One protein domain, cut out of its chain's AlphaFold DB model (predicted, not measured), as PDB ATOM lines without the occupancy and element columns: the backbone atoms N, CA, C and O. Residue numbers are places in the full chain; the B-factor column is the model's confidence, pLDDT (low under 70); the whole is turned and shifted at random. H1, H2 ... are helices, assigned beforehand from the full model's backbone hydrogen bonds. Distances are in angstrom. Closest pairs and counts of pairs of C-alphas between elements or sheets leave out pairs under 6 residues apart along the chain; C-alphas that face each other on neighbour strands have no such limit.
ATOM      1  N   PRO A 182     142.566 176.073 193.501       84.31
ATOM      2  CA  PRO A 182     143.575 175.041 193.709       84.31
ATOM      3  C   PRO A 182     144.392 174.790 192.440       84.31
ATOM      4  O   PRO A 182     143.869 174.718 191.329       84.31
ATOM      5  N   THR A 183     145.702 174.635 192.615       91.38
ATOM      6  CA  THR A 183     146.602 174.235 191.527       91.38
ATOM      7  C   THR A 183     146.392 172.764 191.158       91.38
ATOM      8  O   THR A 183     145.959 171.962 191.983       91.38
ATOM      9  N   GLU A 184     146.780 172.367 189.943       90.44
ATOM     10  CA  GLU A 184     146.723 170.959 189.517       90.44
ATOM     11  C   GLU A 184     147.517 170.040 190.460       90.44
ATOM     12  O   GLU A 184     147.049 168.967 190.834       90.44
ATOM     13  N   GLN A 185     148.684 170.494 190.930       92.88
ATOM     14  CA  GLN A 185     149.467 169.763 191.923       92.88
ATOM     15  C   GLN A 185     148.701 169.608 193.244       92.88
ATOM     16  O   GLN A 185     148.698 168.522 193.816       92.88
ATOM     17  N   GLN A 186     148.033 170.659 193.730       84.31
ATOM     18  CA  GLN A 186     147.192 170.554 194.928       84.31
ATOM     19  C   GLN A 186     146.059 169.547 194.730       84.31
ATOM     20  O   GLN A 186     145.838 168.725 195.614       84.31
ATOM     21  N   LEU A 187     145.385 169.559 193.577       84.38
ATOM     22  CA  LEU A 187     144.312 168.611 193.266       84.38
ATOM     23  C   LEU A 187     144.814 167.161 193.248       84.38
ATOM     24  O   LEU A 187     144.236 166.307 193.918       84.38
ATOM     25  N   GLN A 188     145.937 166.892 192.581       87.25
ATOM     26  CA  GLN A 188     146.547 165.557 192.553       87.25
ATOM     27  C   GLN A 188     146.964 165.078 193.952       87.25
ATOM     28  O   GLN A 188     146.813 163.905 194.292       87.25
ATOM     29  N   LEU A 189     147.499 165.974 194.787       84.94
ATOM     30  CA  LEU A 189     147.862 165.634 196.163       84.94
ATOM     31  C   LEU A 189     146.624 165.374 197.029       84.94
ATOM     32  O   LEU A 189     146.622 164.420 197.804       84.94
ATOM     33  N   ARG A 190     145.557 166.161 196.864       85.19
ATOM     34  CA  ARG A 190     144.276 165.941 197.552       85.19
ATOM     35  C   ARG A 190     143.639 164.611 197.156       85.19
ATOM     36  O   ARG A 190     143.103 163.930 198.023       85.19
ATOM     37  N   GLU A 191     143.758 164.187 195.899       83.69
ATOM     38  CA  GLU A 191     143.305 162.858 195.475       83.69
ATOM     39  C   GLU A 191     144.080 161.738 196.188       83.69
ATOM     40  O   GLU A 191     143.482 160.786 196.691       83.69
ATOM     41  N   LYS A 192     145.405 161.872 196.320       86.62
ATOM     42  CA  LYS A 192     146.221 160.914 197.086       86.62
ATOM     43  C   LYS A 192     145.831 160.864 198.562       86.62
ATOM     44  O   LYS A 192     145.769 159.770 199.126       86.62
ATOM     45  N   VAL A 193     145.563 162.022 199.175       82.88
ATOM     46  CA  VAL A 193     145.050 162.112 200.552       82.88
ATOM     47  C   VAL A 193     143.704 161.394 200.657       82.88
ATOM     48  O   VAL A 193     143.562 160.511 201.493       82.88
ATOM     49  N   ALA A 194     142.763 161.657 199.747       79.56
ATOM     50  CA  ALA A 194     141.455 161.002 199.748       79.56
ATOM     51  C   ALA A 194     141.560 159.473 199.601       79.56
ATOM     52  O   ALA A 194     140.864 158.727 200.285       79.56
ATOM     53  N   GLN A 195     142.463 158.977 198.751       83.06
ATOM     54  CA  GLN A 195     142.732 157.541 198.625       83.06
ATOM     55  C   GLN A 195     143.324 156.943 199.913       83.06
ATOM     56  O   GLN A 195     142.960 155.826 200.293       83.06
ATOM     57  N   ASN A 196     144.213 157.673 200.595       83.69
ATOM     58  CA  ASN A 196     144.752 157.269 201.895       83.69
ATOM     59  C   ASN A 196     143.649 157.202 202.958       83.69
ATOM     60  O   ASN A 196     143.520 156.183 203.640       83.69
ATOM     61  N   ASP A 197     142.815 158.235 203.043       80.12
ATOM     62  CA  ASP A 197     141.691 158.290 203.972       80.12
ATOM     63  C   ASP A 197     140.695 157.150 203.700       80.12
ATOM     64  O   ASP A 197     140.254 156.469 204.628       80.12
ATOM     65  N   MET A 198     140.375 156.871 202.429       79.62
ATOM     66  CA  MET A 198     139.511 155.753 202.018       79.62
ATOM     67  C   MET A 198     140.059 154.402 202.483       79.62
ATOM     68  O   MET A 198     139.295 153.540 202.930       79.62
ATOM     69  N   ALA A 199     141.375 154.196 202.396       82.00
ATOM     70  CA  ALA A 199     142.010 152.975 202.879       82.00
ATOM     71  C   ALA A 199     141.863 152.830 204.402       82.00
ATOM     72  O   ALA A 199     141.504 151.750 204.883       82.00
ATOM     73  N   ILE A 200     142.069 153.921 205.148       80.44
ATOM     74  CA  ILE A 200     141.874 153.964 206.602       80.44
ATOM     75  C   ILE A 200     140.418 153.658 206.962       80.44
ATOM     76  O   ILE A 200     140.158 152.798 207.806       80.44
ATOM     77  N   TYR A 201     139.461 154.310 206.301       79.94
ATOM     78  CA  TYR A 201     138.043 154.081 206.550       79.94
ATOM     79  C   TYR A 201     137.642 152.627 206.293       79.94
ATOM     80  O   TYR A 201     137.029 151.985 207.143       79.94
ATOM     81  N   ASN A 202     138.025 152.061 205.148       82.38
ATOM     82  CA  ASN A 202     137.706 150.671 204.826       82.38
ATOM     83  C   ASN A 202     138.297 149.695 205.855       82.38
ATOM     84  O   ASN A 202     137.680 148.678 206.178       82.38
ATOM     85  N   ALA A 203     139.474 150.004 206.405       81.94
ATOM     86  CA  ALA A 203     140.066 149.224 207.481       81.94
ATOM     87  C   ALA A 203     139.261 149.329 208.786       81.94
ATOM     88  O   ALA A 203     138.993 148.295 209.401       81.94
ATOM     89  N   GLN A 204     138.809 150.531 209.164       83.38
ATOM     90  CA  GLN A 204     137.919 150.741 210.315       83.38
ATOM     91  C   GLN A 204     136.626 149.940 210.179       83.38
ATOM     92  O   GLN A 204     136.249 149.216 211.098       83.38
ATOM     93  N   GLN A 205     135.985 149.997 209.007       81.88
ATOM     94  CA  GLN A 205     134.763 149.238 208.727       81.88
ATOM     95  C   GLN A 205     134.985 147.722 208.800       81.88
ATOM     96  O   GLN A 205     134.078 146.973 209.154       81.88
ATOM     97  N   ALA A 206     136.202 147.264 208.503       89.31
ATOM     98  CA  ALA A 206     136.612 145.873 208.649       89.31
ATOM     99  C   ALA A 206     137.068 145.503 210.079       89.31
ATOM    100  O   ALA A 206     137.558 144.392 210.284       89.31
ATOM    101  N   GLY A 207     136.945 146.407 211.059       90.06
ATOM    102  CA  GLY A 207     137.360 146.192 212.448       90.06
ATOM    103  C   GLY A 207     138.878 146.167 212.661       90.06
ATOM    104  O   GLY A 207     139.347 145.620 213.658       90.06
ATOM    105  N   LYS A 208     139.656 146.711 211.720       89.81
ATOM    106  CA  LYS A 208     141.119 146.810 211.816       89.81
ATOM    107  C   LYS A 208     141.530 148.126 212.470       89.81
ATOM    108  O   LYS A 208     140.846 149.137 212.328       89.81
ATOM    109  N   ASP A 209     142.682 148.113 213.137       84.88
ATOM    110  CA  ASP A 209     143.287 149.320 213.702       84.88
ATOM    111  C   ASP A 209     143.776 150.255 212.570       84.88
ATOM    112  O   ASP A 209     144.657 149.855 211.797       84.88
ATOM    113  N   PRO A 210     143.252 151.493 212.476       77.50
ATOM    114  CA  PRO A 210     143.659 152.509 211.497       77.50
ATOM    115  C   PRO A 210     145.162 152.746 211.416       77.50
ATOM    116  O   PRO A 210     145.701 152.962 210.335       77.50
ATOM    117  N   SER A 211     145.840 152.699 212.563       82.44
ATOM    118  CA  SER A 211     147.266 153.007 212.672       82.44
ATOM    119  C   SER A 211     148.161 151.928 212.057       82.44
ATOM    120  O   SER A 211     149.354 152.144 211.858       82.44
ATOM    121  N   THR A 212     147.582 150.768 211.736       85.50
ATOM    122  CA  THR A 212     148.285 149.615 211.160       85.50
ATOM    123  C   THR A 212     148.083 149.477 209.651       85.50
ATOM    124  O   THR A 212     148.620 148.554 209.038       85.50
ATOM    125  N   VAL A 213     147.305 150.377 209.044       87.56
ATOM    126  CA  VAL A 213     146.993 150.355 207.614       87.56
ATOM    127  C   VAL A 213     148.190 150.865 206.821       87.56
ATOM    128  O   VAL A 213     148.644 151.991 207.014       87.56
ATOM    129  N   GLU A 214     148.688 150.051 205.892       90.69
ATOM    130  CA  GLU A 214     149.621 150.539 204.880       90.69
ATOM    131  C   GLU A 214     148.861 151.432 203.894       90.69
ATOM    132  O   GLU A 214     147.914 150.992 203.238       90.69
ATOM    133  N   LEU A 215     149.260 152.702 203.824       89.19
ATOM    134  CA  LEU A 215     148.607 153.686 202.969       89.19
ATOM    135  C   LEU A 215     149.003 153.492 201.495       89.19
ATOM    136  O   LEU A 215     150.183 153.255 201.212       89.19
ATOM    137  N   PRO A 216     148.057 153.638 200.546       92.00
ATOM    138  CA  PRO A 216     148.326 153.478 199.118       92.00
ATOM    139  C   PRO A 216     149.293 154.535 198.571       92.00
ATOM    140  O   PRO A 216     150.036 154.252 197.632       92.00
ATOM    141  N   ASN A 217     149.322 155.731 199.164       93.00
ATOM    142  CA  ASN A 217     150.191 156.824 198.752       93.00
ATOM    143  C   ASN A 217     151.103 157.263 199.899       93.00
ATOM    144  O   ASN A 217     150.646 157.553 201.004       93.00
ATOM    145  N   LYS A 218     152.403 157.391 199.612       93.12
ATOM    146  CA  LYS A 218     153.359 158.038 200.518       93.12
ATOM    147  C   LYS A 218     153.439 159.518 200.179       93.12
ATOM    148  O   LYS A 218     153.792 159.859 199.052       93.12
ATOM    149  N   LEU A 219     153.119 160.360 201.153       85.25
ATOM    150  CA  LEU A 219     153.208 161.811 201.056       85.25
ATOM    151  C   LEU A 219     154.302 162.304 202.003       85.25
ATOM    152  O   LEU A 219     154.519 161.750 203.081       85.25
ATOM    153  N   THR A 220     155.031 163.322 201.576       94.44
ATOM    154  CA  THR A 220     155.925 164.095 202.440       94.44
ATOM    155  C   THR A 220     155.127 165.120 203.251       94.44
ATOM    156  O   THR A 220     154.022 165.497 202.869       94.44
ATOM    157  N   ALA A 221     155.704 165.636 204.340       89.69
ATOM    158  CA  ALA A 221     155.048 166.657 205.164       89.69
ATOM    159  C   ALA A 221     154.699 167.937 204.374       89.69
ATOM    160  O   ALA A 221     153.667 168.560 204.621       89.69
ATOM    161  N   ASP A 222     155.535 168.321 203.404       92.75
ATOM    162  CA  ASP A 222     155.271 169.479 202.543       92.75
ATOM    163  C   ASP A 222     154.139 169.205 201.542       92.75
ATOM    164  O   ASP A 222     153.323 170.088 201.286       92.75
ATOM    165  N   GLU A 223     154.046 167.984 201.009       89.75
ATOM    166  CA  GLU A 223     152.935 167.568 200.147       89.75
ATOM    167  C   GLU A 223     151.610 167.511 200.912       89.75
ATOM    168  O   GLU A 223     150.598 168.000 200.411       89.75
ATOM    169  N   GLU A 224     151.614 166.983 202.138       82.94
ATOM    170  CA  GLU A 224     150.441 167.004 203.017       82.94
ATOM    171  C   GLU A 224     150.017 168.440 203.324       82.94
ATOM    172  O   GLU A 224     148.847 168.793 203.189       82.94
ATOM    173  N   LYS A 225     150.970 169.312 203.671       83.81
ATOM    174  CA  LYS A 225     150.689 170.731 203.915       83.81
ATOM    175  C   LYS A 225     150.109 171.421 202.678       83.81
ATOM    176  O   LYS A 225     149.167 172.203 202.804       83.81
ATOM    177  N   LEU A 226     150.652 171.145 201.493       82.25
ATOM    178  CA  LEU A 226     150.179 171.730 200.240       82.25
ATOM    179  C   LEU A 226     148.765 171.246 199.888       82.25
ATOM    180  O   LEU A 226     147.924 172.067 199.519       82.25
ATOM    181  N   ALA A 227     148.484 169.949 200.055       80.06
ATOM    182  CA  ALA A 227     147.147 169.378 199.885       80.06
ATOM    183  C   ALA A 227     146.128 170.033 200.832       80.06
ATOM    184  O   ALA A 227     145.013 170.351 200.417       80.06
ATOM    185  N   ASN A 228     146.560 170.290 202.071       79.31
ATOM    186  CA  ASN A 228     145.761 170.878 203.144       79.31
ATOM    187  C   ASN A 228     145.723 172.421 203.135       79.31
ATOM    188  O   ASN A 228     145.236 173.046 204.081       79.31
ATOM    189  N   THR A 229     146.258 173.070 202.104       81.88
ATOM    190  CA  THR A 229     146.157 174.528 201.974       81.88
ATOM    191  C   THR A 229     144.866 174.884 201.243       81.88
ATOM    192  O   THR A 229     144.634 174.410 200.127       81.88
ATOM    193  N   ILE A 230     144.045 175.732 201.866       80.19
ATOM    194  CA  ILE A 230     142.826 176.289 201.262       80.19
ATOM    195  C   ILE A 230     143.219 177.431 200.344       80.19
ATOM    196  O   ILE A 230     144.050 178.266 200.706       80.19
TER     197      ILE A 230
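AT A GLANCE: This is residues 182 to 230 of the 340 residues of an uncharacterized protein of Cyanobacteria bacterium UBA11440 (UniProt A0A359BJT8). One long helix, H1, makes the length of this small rod; after H1 a long stretch with no named element, residues 206 to 220, folds back along it, and a short helix, H2, packs crosswise on the early part of H1, at residues 186 to 193. The last printed residue, Ile 230, comes back near the first, Pro 182, with their C-alphas 7.7 A apart. The printed part has 49 residues, with two named helices, H1 then H2, and no named strand: the class is all helix. It is only just loose, close to compact, with a radius of gyration of the C-alphas of 11.8 A and spans of 36 by 16 by 16 A.

HOW THE PARTS SIT: Begin with H1, residues 184 to 205, and look at its residues 186 to 193, which alone touch H2, residues 221 to 227. The closest C-alphas of the two helices are those of Arg 190 and Ala 227, 5.0 A apart. Their lines are about perpendicular, at 77 degrees, and their centres are 12.9 A apart. In both H1 and H2 every O i to N i+4 pair is within hydrogen-bond range.

IN THESE COORDINATES: Find C-alpha 184 at (146.723, 170.959, 189.517); from there H1 runs 31.4 A to C-alpha 205 at (134.763, 149.238, 208.727). Then read on through residues 206 to 220 to C-alpha 221, where H2 begins. H2 runs 9.9 A to C-alpha 227 at (147.147, 169.378, 199.885).

THE WHOLE: The two C-alphas farthest apart are those of Thr 183 and Gly 207, 36.2 A. The C-alphas of Pro 182 and Ile 230, the first and last printed, are 7.7 A apart. The link from H1 to H2, 15 residues, is long. The printed part has no cut. Its mean pLDDT is 85.4, and no printed residue is under 70.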